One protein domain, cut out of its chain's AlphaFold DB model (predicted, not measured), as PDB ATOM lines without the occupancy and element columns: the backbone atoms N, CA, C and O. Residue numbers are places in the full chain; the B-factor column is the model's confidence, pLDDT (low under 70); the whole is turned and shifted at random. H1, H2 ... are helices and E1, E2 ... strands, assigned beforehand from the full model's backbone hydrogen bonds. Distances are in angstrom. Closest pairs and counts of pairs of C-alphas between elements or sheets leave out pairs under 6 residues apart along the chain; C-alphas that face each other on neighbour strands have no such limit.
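Overview. This is residues 4 to 100 of the 542 residues of an uncharacterized protein of Plasticicumulans lactativorans (UniProt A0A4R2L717). A strongly twisted antiparallel sheet, with E2 as its longest strand, has helix H2 slantwise over one face and short helix H1 on that same face; H3 runs on from the end of E5 at one end of the sheet, and little H4 packs on H2. Residues 4 to 16 form a long stretch with no named element before E1. The printed part has 97 residues with four named helices and five named strands, in the order E1 E2 E3 H1 H2 E4 E5 H3 H4, a mixed class. The sheet is branched at E2, and E1 E2 E3 form a meander, each strand the antiparallel neighbour of the one before. The whole is compact, with a radius of gyration of the C-alphas of 12.9 A and spans of 35 by 33 by 20 A.

Along the chain. E1, residues 17 to 23, begins at C-alpha 17 (39.627, 4.830, 6.794) and is 20.2 A long. E2, residues 27 to 34, is 23.3 A long, and E3 is residues 37 to 39. H1 is residues 41 to 45. H2, residues 54 to 65, begins at C-alpha 54 (49.498, 3.625, 9.929) and is 16.4 A long. E4 is residues 69 to 71, and E5, residues 75 to 79, is 12.4 A long. H3, residues 80 to 88, is 12.6 A long. H4, residues 96 to 99, ends at C-alpha 99 (49.192, 8.333, 21.143).

Arrangement. E1 lies on one side of E2, beside residues 28 to 34; E3, beside 32 to 34, and E5, beside 27 to 31, lie on the other side. The hairpin E1 and E2 has N 20 and O 31 at 2.8 A, and the hairpin E2 and E3 has N 39 and O 32 at 2.9 A, within hydrogen-bond range. So are N 30 and O 76 of E2 and E5, 2.9 A, and N 70 and O 77 of the hairpin E4 and E5, 2.9 A. H2 has a height of 9.4 A over the sheet; it lies over E2 and only just over E4 and E5, with 3 C-alphas on each, at 57 degrees to E2 on the local plane. H1, at a height of 4.9 A, lies over none of the strands. H1 and H2 touch, closest at the C-alphas of Leu 45 and Ala 61, 5.1 A, with residues 57 to 61 of H2 alone. H2 touches H4 with residues 55 to 60 alone, closest at the C-alphas of Arg 56 and Leu 98, 5.1 A. H3 only grazes the sheet, with residues 80 to 85. Every O i to N i+4 pair is within hydrogen-bond range in H1, H2 and H3; H4 is too short for such a pair.

Size, cuts and confidence. The C-alphas farthest apart, those of Asp 35 and Ala 90, are 37.6 A apart. The printed part has no cut and no long link. Mean pLDDT of the printed part is 87.5, and residues 4 to 16 are under 70.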
ATOM      1  N   TRP A   4      60.471  -1.535  16.951       62.75
ATOM      2  CA  TRP A   4      59.325  -2.233  16.354       62.75
ATOM      3  C   TRP A   4      58.834  -1.624  15.024       62.75
ATOM      4  O   TRP A   4      58.216  -2.314  14.215       62.75
ATOM      5  N   LEU A   5      59.180  -0.364  14.731       59.00
ATOM      6  CA  LEU A   5      58.941   0.267  13.422       59.00
ATOM      7  C   LEU A   5      60.076   0.014  12.420       59.00
ATOM      8  O   LEU A   5      59.912   0.249  11.220       59.00
ATOM      9  N   ARG A   6      61.248  -0.461  12.870       52.25
ATOM     10  CA  ARG A   6      62.395  -0.684  11.977       52.25
ATOM     11  C   ARG A   6      62.106  -1.833  11.011       52.25
ATOM     12  O   ARG A   6      62.023  -2.987  11.407       52.25
ATOM     13  N   GLY A   7      62.026  -1.504   9.722       55.59
ATOM     14  CA  GLY A   7      61.863  -2.470   8.631       55.59
ATOM     15  C   GLY A   7      60.461  -2.520   8.018       55.59
ATOM     16  O   GLY A   7      60.315  -3.096   6.940       55.59
ATOM     17  N   ARG A   8      59.452  -1.873   8.623       63.66
ATOM     18  CA  ARG A   8      58.135  -1.701   7.988       63.66
ATOM     19  C   ARG A   8      58.212  -0.560   6.964       63.66
ATOM     20  O   ARG A   8      58.611   0.555   7.294       63.66
ATOM     21  N   LYS A   9      57.900  -0.848   5.695       63.84
ATOM     22  CA  LYS A   9      57.811   0.170   4.634       63.84
ATOM     23  C   LYS A   9      56.473   0.895   4.747       63.84
ATOM     24  O   LYS A   9      55.468   0.245   5.009       63.84
ATOM     25  N   LYS A  10      56.470   2.209   4.491       69.94
ATOM     26  CA  LYS A  10      55.239   3.002   4.384       69.94
ATOM     27  C   LYS A  10      54.294   2.324   3.371       69.94
ATOM     28  O   LYS A  10      54.723   2.132   2.230       69.94
ATOM     29  N   PRO A  11      53.075   1.936   3.775       67.69
ATOM     30  CA  PRO A  11      52.111   1.320   2.876       67.69
ATOM     31  C   PRO A  11      51.612   2.320   1.822       67.69
ATOM     32  O   PRO A  11      51.606   3.531   2.055       67.69
ATOM     33  N   ASP A  12      51.229   1.805   0.652       62.78
ATOM     34  CA  ASP A  12      50.581   2.581  -0.411       62.78
ATOM     35  C   ASP A  12      49.106   2.768  -0.028       62.78
ATOM     36  O   ASP A  12      48.258   1.910  -0.270       62.78
ATOM     37  N   THR A  13      48.832   3.822   0.740       60.38
ATOM     38  CA  THR A  13      47.535   4.052   1.384       60.38
ATOM     39  C   THR A  13      46.589   4.801   0.453       60.38
ATOM     40  O   THR A  13      46.804   5.984   0.190       60.38
ATOM     41  N   ASP A  14      45.484   4.165   0.061       58.16
ATOM     42  CA  ASP A  14      44.360   4.814  -0.643       58.16
ATOM     43  C   ASP A  14      43.433   5.602   0.323       58.16
ATOM     44  O   ASP A  14      42.409   6.146  -0.079       58.16
ATOM     45  N   GLY A  15      43.783   5.672   1.620       58.78
ATOM     46  CA  GLY A  15      43.232   6.628   2.595       58.78
ATOM     47  C   GLY A  15      41.742   6.490   2.935       58.78
ATOM     48  O   GLY A  15      41.121   7.483   3.299       58.78
ATOM     49  N   LYS A  16      41.152   5.294   2.814       69.25
ATOM     50  CA  LYS A  16      39.691   5.097   2.944       69.25
ATOM     51  C   LYS A  16      39.156   5.077   4.380       69.25
ATOM     52  O   LYS A  16      37.948   5.196   4.565       69.25
ATOM     53  N   VAL A  17      40.024   4.922   5.381       80.38
ATOM     54  CA  VAL A  17      39.627   4.830   6.794       80.38
ATOM     55  C   VAL A  17      40.291   5.942   7.604       80.38
ATOM     56  O   VAL A  17      41.512   6.116   7.554       80.38
ATOM     57  N   THR A  18      39.486   6.698   8.348       86.69
ATOM     58  CA  THR A  18      39.944   7.771   9.237       86.69
ATOM     59  C   THR A  18      39.931   7.310  10.687       86.69
ATOM     60  O   THR A  18      38.988   6.656  11.132       86.69
ATOM     61  N   LEU A  19      40.983   7.662  11.428       91.69
ATOM     62  CA  LEU A  19      41.073   7.443  12.868       91.69
ATOM     63  C   LEU A  19      40.618   8.713  13.596       91.69
ATOM     64  O   LEU A  19      41.045   9.817  13.265       91.69
ATOM     65  N   HIS A  20      39.757   8.550  14.590       92.06
ATOM     66  CA  HIS A  20      39.253   9.613  15.444       92.06
ATOM     67  C   HIS A  20      39.675   9.344  16.884       92.06
ATOM     68  O   HIS A  20      39.449   8.254  17.406       92.06
ATOM     69  N   GLU A  21      40.268  10.349  17.520       93.50
ATOM     70  CA  GLU A  21      40.627  10.331  18.938       93.50
ATOM     71  C   GLU A  21      39.621  11.148  19.756       93.50
ATOM     72  O   GLU A  21      39.146  12.197  19.312       93.50
ATOM     73  N   ALA A  22      39.315  10.691  20.967       94.62
ATOM     74  CA  ALA A  22      38.520  11.442  21.927       94.62
ATOM     75  C   ALA A  22      39.052  11.248  23.352       94.62
ATOM     76  O   ALA A  22      39.372  10.135  23.771       94.62
ATOM     77  N   PHE A  23      39.109  12.336  24.122       95.44
ATOM     78  CA  PHE A  23      39.418  12.282  25.551       95.44
ATOM     79  C   PHE A  23      38.136  12.050  26.352       95.44
ATOM     80  O   PHE A  23      37.164  12.789  26.199       95.44
ATOM     81  N   THR A  24      38.141  11.053  27.236       95.06
ATOM     82  CA  THR A  24      37.008  10.724  28.111       95.06
ATOM     83  C   THR A  24      37.418  10.761  29.584       95.06
ATOM     84  O   THR A  24      38.597  10.888  29.928       95.06
ATOM     85  N   GLU A  25      36.448  10.639  30.499       92.56
ATOM     86  CA  GLU A  25      36.760  10.508  31.933       92.56
ATOM     87  C   GLU A  25      37.613   9.264  32.241       92.56
ATOM     88  O   GLU A  25      38.368   9.280  33.215       92.56
ATOM     89  N   GLY A  26      37.508   8.209  31.424       91.31
ATOM     90  CA  GLY A  26      38.207   6.937  31.621       91.31
ATOM     91  C   GLY A  26      39.577   6.852  30.943       91.31
ATOM     92  O   GLY A  26      40.465   6.185  31.472       91.31
ATOM     93  N   GLY A  27      39.779   7.541  29.817       95.44
ATOM     94  CA  GLY A  27      41.013   7.411  29.045       95.44
ATOM     95  C   GLY A  27      40.987   8.120  27.693       95.44
ATOM     96  O   GLY A  27      40.232   9.072  27.487       95.44
ATOM     97  N   LEU A  28      41.823   7.631  26.778       96.31
ATOM     98  CA  LEU A  28      41.787   7.976  25.361       96.31
ATOM     99  C   LEU A  28      40.997   6.897  24.622       96.31
ATOM    100  O   LEU A  28      41.343   5.718  24.700       96.31
ATOM    101  N   GLU A  29      39.959   7.309  23.901       96.69
ATOM    102  CA  GLU A  29      39.211   6.441  22.997       96.69
ATOM    103  C   GLU A  29      39.632   6.689  21.551       96.69
ATOM    104  O   GLU A  29      39.671   7.833  21.091       96.69
ATOM    105  N   TYR A  30      39.897   5.604  20.826       96.31
ATOM    106  CA  TYR A  30      40.207   5.626  19.400       96.31
ATOM    107  C   TYR A  30      39.116   4.896  18.631       96.31
ATOM    108  O   TYR A  30      38.827   3.738  18.926       96.31
ATOM    109  N   ARG A  31      38.524   5.554  17.635       95.00
ATOM    110  CA  ARG A  31      37.476   4.997  16.770       95.00
ATOM    111  C   ARG A  31      37.889   5.127  15.315       95.00
ATOM    112  O   ARG A  31      38.451   6.149  14.932       95.00
ATOM    113  N   ALA A  32      37.584   4.130  14.498       92.00
ATOM    114  CA  ALA A  32      37.837   4.186  13.063       92.00
ATOM    115  C   ALA A  32      36.526   4.264  12.278       92.00
ATOM    116  O   ALA A  32      35.549   3.601  12.630       92.00
ATOM    117  N   ALA A  33      36.515   5.048  11.200       88.25
ATOM    118  CA  ALA A  33      35.388   5.131  10.279       88.25
ATOM    119  C   ALA A  33      35.856   4.954   8.828       88.25
ATOM    120  O   ALA A  33      36.761   5.653   8.377       88.25
ATOM    121  N   GLY A  34      35.236   4.024   8.098       83.12
ATOM    122  CA  GLY A  34      35.433   3.826   6.659       83.12
ATOM    123  C   GLY A  34      34.211   4.327   5.898       83.12
ATOM    124  O   GLY A  34      33.098   3.908   6.205       83.12
ATOM    125  N   ASP A  35      34.387   5.262   4.961       77.31
ATOM    126  CA  ASP A  35      33.281   5.914   4.229       77.31
ATOM    127  C   ASP A  35      32.158   6.467   5.148       77.31
ATOM    128  O   ASP A  35      30.981   6.508   4.786       77.31
ATOM    129  N   GLY A  36      32.518   6.892   6.366       72.94
ATOM    130  CA  GLY A  36      31.590   7.408   7.381       72.94
ATOM    131  C   GLY A  36      30.882   6.345   8.235       72.94
ATOM    132  O   GLY A  36      30.065   6.705   9.082       72.94
ATOM    133  N   VAL A  37      31.193   5.058   8.052       78.94
ATOM    134  CA  VAL A  37      30.640   3.944   8.838       78.94
ATOM    135  C   VAL A  37      31.659   3.481   9.889       78.94
ATOM    136  O   VAL A  37      32.813   3.243   9.524       78.94
ATOM    137  N   PRO A  38      31.272   3.332  11.175       82.62
ATOM    138  CA  PRO A  38      32.153   2.799  12.213       82.62
ATOM    139  C   PRO A  38      32.687   1.405  11.866       82.62
ATOM    140  O   PRO A  38      31.938   0.547  11.396       82.62
ATOM    141  N   VAL A  39      33.973   1.180  12.126       86.06
ATOM    142  CA  VAL A  39      34.648  -0.109  11.927       86.06
ATOM    143  C   VAL A  39      34.912  -0.755  13.284       86.06
ATOM    144  O   VAL A  39      35.315  -0.078  14.230       86.06
ATOM    145  N   VAL A  40      34.709  -2.070  13.375       88.88
ATOM    146  CA  VAL A  40      34.954  -2.859  14.593       88.88
ATOM    147  C   VAL A  40      36.414  -2.737  15.029       88.88
ATOM    148  O   VAL A  40      37.314  -2.855  14.193       88.88
ATOM    149  N   ALA A  41      36.650  -2.539  16.332       88.06
ATOM    150  CA  ALA A  41      37.980  -2.253  16.880       88.06
ATOM    151  C   ALA A  41      39.042  -3.271  16.460       88.06
ATOM    152  O   ALA A  41      40.088  -2.925  15.909       88.06
ATOM    153  N   VAL A  42      38.722  -4.548  16.659       89.19
ATOM    154  CA  VAL A  42      39.614  -5.673  16.365       89.19
ATOM    155  C   VAL A  42      39.987  -5.744  14.881       89.19
ATOM    156  O   VAL A  42      41.111  -6.114  14.546       89.19
ATOM    157  N   ASP A  43      39.072  -5.380  13.983       88.56
ATOM    158  CA  ASP A  43      39.298  -5.496  12.541       88.56
ATOM    159  C   ASP A  43      40.243  -4.404  12.030       88.56
ATOM    160  O   ASP A  43      41.149  -4.677  11.233       88.56
ATOM    161  N   TRP A  44      40.082  -3.169  12.513       90.62
ATOM    162  CA  TRP A  44      40.936  -2.072  12.066       90.62
ATOM    163  C   TRP A  44      42.322  -2.074  12.716       90.62
ATOM    164  O   TRP A  44      43.292  -1.689  12.065       90.62
ATOM    165  N   LEU A  45      42.457  -2.588  13.943       92.56
ATOM    166  CA  LEU A  45      43.766  -2.790  14.582       92.56
ATOM    167  C   LEU A  45      44.635  -3.800  13.817       92.56
ATOM    168  O   LEU A  45      45.856  -3.669  13.775       92.56
ATOM    169  N   ARG A  46      44.007  -4.775  13.149       91.25
ATOM    170  CA  ARG A  46      44.687  -5.794  12.330       91.25
ATOM    171  C   ARG A  46      45.045  -5.335  10.923       91.25
ATOM    172  O   ARG A  46      45.747  -6.060  10.223       91.25
ATOM    173  N   THR A  47      44.580  -4.157  10.511       88.44
ATOM    174  CA  THR A  47      44.827  -3.602   9.173       88.44
ATOM    175  C   THR A  47      45.424  -2.181   9.209       88.44
ATOM    176  O   THR A  47      44.889  -1.278   8.552       88.44
ATOM    177  N   PRO A  48      46.547  -1.933   9.930       88.31
ATOM    178  CA  PRO A  48      47.147  -0.597  10.033       88.31
ATOM    179  C   PRO A  48      47.473   0.055   8.685       88.31
ATOM    180  O   PRO A  48      47.427   1.277   8.559       88.31
ATOM    181  N   GLU A  49      47.781  -0.744   7.666       86.31
ATOM    182  CA  GLU A  49      48.088  -0.297   6.307       86.31
ATOM    183  C   GLU A  49      46.924   0.390   5.583       86.31
ATOM    184  O   GLU A  49      47.147   1.042   4.566       86.31
ATOM    185  N   SER A  50      45.702   0.281   6.108       86.38
ATOM    186  CA  SER A  50      44.519   0.959   5.564       86.38
ATOM    187  C   SER A  50      44.440   2.440   5.962       86.38
ATOM    188  O   SER A  50      43.632   3.183   5.402       86.38
ATOM    189  N   PHE A  51      45.275   2.880   6.910       87.50
ATOM    190  CA  PHE A  51      45.244   4.222   7.489       87.50
ATOM    191  C   PHE A  51      46.402   5.089   6.996       87.50
ATOM    192  O   PHE A  51      47.549   4.652   6.937       87.50
ATOM    193  N   ALA A  52      46.133   6.375   6.750       85.88
ATOM    194  CA  ALA A  52      47.202   7.355   6.531       85.88
ATOM    195  C   ALA A  52      48.129   7.469   7.763       85.88
ATOM    196  O   ALA A  52      49.344   7.620   7.624       85.88
ATOM    197  N   GLU A  53      47.557   7.320   8.963       87.38
ATOM    198  CA  GLU A  53      48.243   7.288  10.261       87.38
ATOM    199  C   GLU A  53      48.690   5.860  10.656       87.38
ATOM    200  O   GLU A  53      48.607   5.471  11.820       87.38
ATOM    201  N   TRP A  54      49.159   5.044   9.703       89.19
ATOM    202  CA  TRP A  54      49.498   3.625   9.929       89.19
ATOM    203  C   TRP A  54      50.483   3.379  11.090       89.19
ATOM    204  O   TRP A  54      50.395   2.351  11.761       89.19
ATOM    205  N   GLU A  55      51.417   4.306  11.352       91.31
ATOM    206  CA  GLU A  55      52.368   4.209  12.474       91.31
ATOM    207  C   GLU A  55      51.645   4.252  13.823       91.31
ATOM    208  O   GLU A  55      51.962   3.482  14.729       91.31
ATOM    209  N   ARG A  56      50.638   5.124  13.930       93.25
ATOM    210  CA  ARG A  56      49.784   5.251  15.107       93.25
ATOM    211  C   ARG A  56      48.927   4.009  15.286       93.25
ATOM    212  O   ARG A  56      48.925   3.441  16.368       93.25
ATOM    213  N   VAL A  57      48.270   3.534  14.230       93.69
ATOM    214  CA  VAL A  57      47.446   2.315  14.312       93.69
ATOM    215  C   VAL A  57      48.291   1.083  14.651       93.69
ATOM    216  O   VAL A  57      47.866   0.250  15.443       93.69
ATOM    217  N   THR A  58      49.525   1.005  14.141       93.81
ATOM    218  CA  THR A  58      50.474  -0.057  14.512       93.81
ATOM    219  C   THR A  58      50.821  -0.010  16.000       93.81
ATOM    220  O   THR A  58      50.838  -1.053  16.647       93.81
ATOM    221  N   LEU A  59      51.082   1.182  16.549       94.75
ATOM    222  CA  LEU A  59      51.313   1.347  17.985       94.75
ATOM    223  C   LEU A  59      50.091   0.906  18.796       94.75
ATOM    224  O   LEU A  59      50.245   0.189  19.777       94.75
ATOM    225  N   LEU A  60      48.893   1.329  18.381       96.00
ATOM    226  CA  LEU A  60      47.637   0.998  19.055       96.00
ATOM    227  C   LEU A  60      47.375  -0.513  19.081       96.00
ATOM    228  O   LEU A  60      46.969  -1.031  20.115       96.00
ATOM    229  N   ALA A  61      47.655  -1.216  17.982       94.94
ATOM    230  CA  ALA A  61      47.567  -2.674  17.930       94.94
ATOM    231  C   ALA A  61      48.555  -3.333  18.900       94.94
ATOM    232  O   ALA A  61      48.188  -4.241  19.634       94.94
ATOM    233  N   GLN A  62      49.791  -2.832  18.968       94.69
ATOM    234  CA  GLN A  62      50.794  -3.410  19.857       94.69
ATOM    235  C   GLN A  62      50.471  -3.201  21.346       94.69
ATOM    236  O   GLN A  62      50.580  -4.138  22.131       94.69
ATOM    237  N   ILE A  63      50.036  -2.003  21.750       95.88
ATOM    238  CA  ILE A  63      49.675  -1.757  23.157       95.88
ATOM    239  C   ILE A  63      48.396  -2.505  23.569       95.88
ATOM    240  O   ILE A  63      48.202  -2.765  24.754       95.88
ATOM    241  N   GLU A  64      47.525  -2.846  22.616       96.44
ATOM    242  CA  GLU A  64      46.379  -3.730  22.850       96.44
ATOM    243  C   GLU A  64      46.841  -5.176  23.067       96.44
ATOM    244  O   GLU A  64      46.495  -5.767  24.088       96.44
ATOM    245  N   GLU A  65      47.712  -5.704  22.199       95.31
ATOM    246  CA  GLU A  65      48.295  -7.047  22.340       95.31
ATOM    247  C   GLU A  65      49.066  -7.224  23.663       95.31
ATOM    248  O   GLU A  65      49.038  -8.297  24.271       95.31
ATOM    249  N   GLU A  66      49.734  -6.169  24.135       95.06
ATOM    250  CA  GLU A  66      50.453  -6.143  25.415       95.06
ATOM    251  C   GLU A  66      49.541  -5.906  26.637       95.06
ATOM    252  O   GLU A  66      49.998  -6.002  27.776       95.06
ATOM    253  N   GLY A  67      48.250  -5.630  26.424       95.12
ATOM    254  CA  GLY A  67      47.250  -5.476  27.483       95.12
ATOM    255  C   GLY A  67      47.186  -4.092  28.139       95.12
ATOM    256  O   GLY A  67      46.543  -3.944  29.176       95.12
ATOM    257  N   TYR A  68      47.819  -3.070  27.555       95.50
ATOM    258  CA  TYR A  68      47.707  -1.676  28.013       95.50
ATOM    259  C   TYR A  68      46.410  -0.995  27.555       95.50
ATOM    260  O   TYR A  68      45.980  -0.013  28.159       95.50
ATOM    261  N   ALA A  69      45.801  -1.474  26.474       96.62
ATOM    262  CA  ALA A  69      44.546  -0.951  25.949       96.62
ATOM    263  C   ALA A  69      43.533  -2.083  25.752       96.62
ATOM    264  O   ALA A  69      43.907  -3.229  25.523       96.62
ATOM    265  N   VAL A  70      42.244  -1.756  25.844       96.19
ATOM    266  CA  VAL A  70      41.150  -2.726  25.724       96.19
ATOM    267  C   VAL A  70      40.317  -2.403  24.493       96.19
ATOM    268  O   VAL A  70      39.744  -1.314  24.394       96.19
ATOM    269  N   ALA A  71      40.239  -3.347  23.556       94.75
ATOM    270  CA  ALA A  71      39.333  -3.255  22.420       94.75
ATOM    271  C   ALA A  71      37.882  -3.476  22.882       94.75
ATOM    272  O   ALA A  71      37.537  -4.498  23.476       94.75
ATOM    273  N   MET A  72      37.034  -2.492  22.611       91.31
ATOM    274  CA  MET A  72      35.576  -2.554  22.718       91.31
ATOM    275  C   MET A  72      34.978  -2.841  21.330       91.31
ATOM    276  O   MET A  72      35.716  -3.088  20.380       91.31
ATOM    277  N   ASP A  73      33.649  -2.800  21.181       88.81
ATOM    278  CA  ASP A  73      32.992  -3.113  19.901       88.81
ATOM    279  C   ASP A  73      33.514  -2.242  18.740       88.81
ATOM    280  O   ASP A  73      34.010  -2.761  17.743       88.81
ATOM    281  N   ASP A  74      33.460  -0.915  18.873       89.81
ATOM    282  CA  ASP A  74      33.837   0.040  17.820       89.81
ATOM    283  C   ASP A  74      34.952   1.018  18.235       89.81
ATOM    284  O   ASP A  74      35.274   1.958  17.504       89.81
ATOM    285  N   ALA A  75      35.553   0.805  19.407       93.94
ATOM    286  CA  ALA A  75      36.577   1.678  19.967       93.94
ATOM    287  C   ALA A  75      37.704   0.892  20.640       93.94
ATOM    288  O   ALA A  75      37.482  -0.182  21.186       93.94
ATOM    289  N   LEU A  76      38.903   1.463  20.667       96.94
ATOM    290  CA  LEU A  76      39.982   1.042  21.555       96.94
ATOM    291  C   LEU A  76      40.070   2.032  22.721       96.94
ATOM    292  O   LEU A  76      40.170   3.234  22.480       96.94
ATOM    293  N   LEU A  77      40.061   1.541  23.963       97.31
ATOM    294  CA  LEU A  77      40.232   2.360  25.164       97.31
ATOM    295  C   LEU A  77      41.633   2.170  25.749       97.31
ATOM    296  O   LEU A  77      41.972   1.088  26.222       97.31
ATOM    297  N   LEU A  78      42.412   3.249  25.790       97.44
ATOM    298  CA  LEU A  78      43.629   3.341  26.591       97.44
ATOM    299  C   LEU A  78      43.306   4.093  27.886       97.44
ATOM    300  O   LEU A  78      43.104   5.310  27.862       97.44
ATOM    301  N   GLY A  79      43.243   3.379  29.009       96.62
ATOM    302  CA  GLY A  79      42.956   3.975  30.312       96.62
ATOM    303  C   GLY A  79      44.021   4.989  30.734       96.62
ATOM    304  O   GLY A  79      45.189   4.897  30.353       96.62
ATOM    305  N   TRP A  80      43.638   5.998  31.526       96.56
ATOM    306  CA  TRP A  80      44.602   7.018  31.960       96.56
ATOM    307  C   TRP A  80      45.753   6.436  32.789       96.56
ATOM    308  O   TRP A  80      46.873   6.938  32.699       96.56
ATOM    309  N   GLY A  81      45.495   5.399  33.593       94.19
ATOM    310  CA  GLY A  81      46.530   4.723  34.378       94.19
ATOM    311  C   GLY A  81      47.601   4.114  33.478       94.19
ATOM    312  O   GLY A  81      48.787   4.396  33.649       94.19
ATOM    313  N   GLU A  82      47.165   3.364  32.475       95.69
ATOM    314  CA  GLU A  82      47.996   2.692  31.479       95.69
ATOM    315  C   GLU A  82      48.710   3.711  30.581       95.69
ATOM    316  O   GLU A  82      49.903   3.570  30.317       95.69
ATOM    317  N   ALA A  83      48.045   4.809  30.204       95.50
ATOM    318  CA  ALA A  83      48.669   5.900  29.458       95.50
ATOM    319  C   ALA A  83      49.875   6.495  30.208       95.50
ATOM    320  O   ALA A  83      50.928   6.702  29.608       95.50
ATOM    321  N   TYR A  84      49.765   6.746  31.520       94.81
ATOM    322  CA  TYR A  84      50.911   7.220  32.308       94.81
ATOM    323  C   TYR A  84      51.991   6.148  32.485       94.81
ATOM    324  O   TYR A  84      53.171   6.494  32.457       94.81
ATOM    325  N   GLN A  85      51.621   4.870  32.610       93.50
ATOM    326  CA  GLN A  85      52.599   3.774  32.654       93.50
ATOM    327  C   GLN A  85      53.414   3.690  31.356       93.50
ATOM    328  O   GLN A  85      54.641   3.602  31.411       93.50
ATOM    329  N   LEU A  86      52.765   3.799  30.190       93.75
ATOM    330  CA  LEU A  86      53.446   3.833  28.891       93.75
ATOM    331  C   LEU A  86      54.437   5.003  28.803       93.75
ATOM    332  O   LEU A  86      55.553   4.829  28.321       93.75
ATOM    333  N   ARG A  87      54.081   6.184  29.322       91.88
ATOM    334  CA  ARG A  87      54.986   7.351  29.346       91.88
ATOM    335  C   ARG A  87      56.218   7.154  30.226       91.88
ATOM    336  O   ARG A  87      57.282   7.694  29.920       91.88
ATOM    337  N   GLU A  88      56.065   6.439  31.337       90.75
ATOM    338  CA  GLU A  88      57.157   6.126  32.265       90.75
ATOM    339  C   GLU A  88      58.033   4.963  31.744       90.75
ATOM    340  O   GLU A  88      59.202   4.852  32.125       90.75
ATOM    341  N   SER A  89      57.514   4.145  30.818       92.06
ATOM    342  CA  SER A  89      58.238   3.028  30.207       92.06
ATOM    343  C   SER A  89      59.405   3.485  29.326       92.06
ATOM    344  O   SER A  89      59.309   4.399  28.501       92.06
ATOM    345  N   ALA A  90      60.540   2.796  29.462       90.75
ATOM    346  CA  ALA A  90      61.707   3.025  28.616       90.75
ATOM    347  C   ALA A  90      61.457   2.632  27.148       90.75
ATOM    348  O   ALA A  90      62.050   3.236  26.254       90.75
ATOM    349  N   GLU A  91      60.584   1.652  26.905       89.00
ATOM    350  CA  GLU A  91      60.279   1.114  25.574       89.00
ATOM    351  C   GLU A  91      59.408   2.065  24.741       89.00
ATOM    352  O   GLU A  91      59.655   2.269  23.551       89.00
ATOM    353  N   TYR A  92      58.455   2.723  25.401       89.94
ATOM    354  CA  TYR A  92      57.483   3.631  24.786       89.94
ATOM    355  C   TYR A  92      57.868   5.109  24.889       89.94
ATOM    356  O   TYR A  92      57.084   6.005  24.558       89.94
ATOM    357  N   ARG A  93      59.102   5.395  25.317       86.00
ATOM    358  CA  ARG A  93      59.596   6.762  25.478       86.00
ATOM    359  C   ARG A  93      59.499   7.538  24.161       86.00
ATOM    360  O   ARG A  93      60.187   7.230  23.190       86.00
ATOM    361  N   GLY A  94      58.698   8.602  24.162       85.00
ATOM    362  CA  GLY A  94      58.494   9.473  23.000       85.00
ATOM    363  C   GLY A  94      57.314   9.086  22.104       85.00
ATOM    364  O   GLY A  94      57.134   9.712  21.062       85.00
ATOM    365  N   CYS A  95      56.499   8.100  22.494       91.06
ATOM    366  CA  CYS A  95      55.262   7.754  21.790       91.06
ATOM    367  C   CYS A  95      54.111   8.749  22.025       91.06
ATOM    368  O   CYS A  95      53.070   8.598  21.396       91.06
ATOM    369  N   ASP A  96      54.282   9.773  22.871       91.69
ATOM    370  CA  ASP A  96      53.236  10.743  23.234       91.69
ATOM    371  C   ASP A  96      52.495  11.312  22.012       91.69
ATOM    372  O   ASP A  96      51.267  11.309  21.972       91.69
ATOM    373  N   ALA A  97      53.240  11.727  20.981       91.50
ATOM    374  CA  ALA A  97      52.661  12.271  19.755       91.50
ATOM    375  C   ALA A  97      51.889  11.220  18.939       91.50
ATOM    376  O   ALA A  97      50.854  11.540  18.366       91.50
ATOM    377  N   LEU A  98      52.360   9.966  18.910       92.50
ATOM    378  CA  LEU A  98      51.653   8.868  18.239       92.50
ATOM    379  C   LEU A  98      50.388   8.470  19.003       92.50
ATOM    380  O   LEU A  98      49.395   8.112  18.386       92.50
ATOM    381  N   LEU A  99      50.387   8.564  20.331       93.81
ATOM    382  CA  LEU A  99      49.192   8.333  21.143       93.81
ATOM    383  C   LEU A  99      48.198   9.503  21.065       93.81
ATOM    384  O   LEU A  99      47.037   9.332  21.409       93.81
ATOM    385  N   GLY A 100      48.600  10.677  20.571       92.62
ATOM    386  CA  GLY A 100      47.762  11.884  20.608       92.62
ATOM    387  C   GLY A 100      47.659  12.489  22.008       92.62
ATOM    388  O   GLY A 100      46.689  13.164  22.347       92.62
TER     389      GLY A 100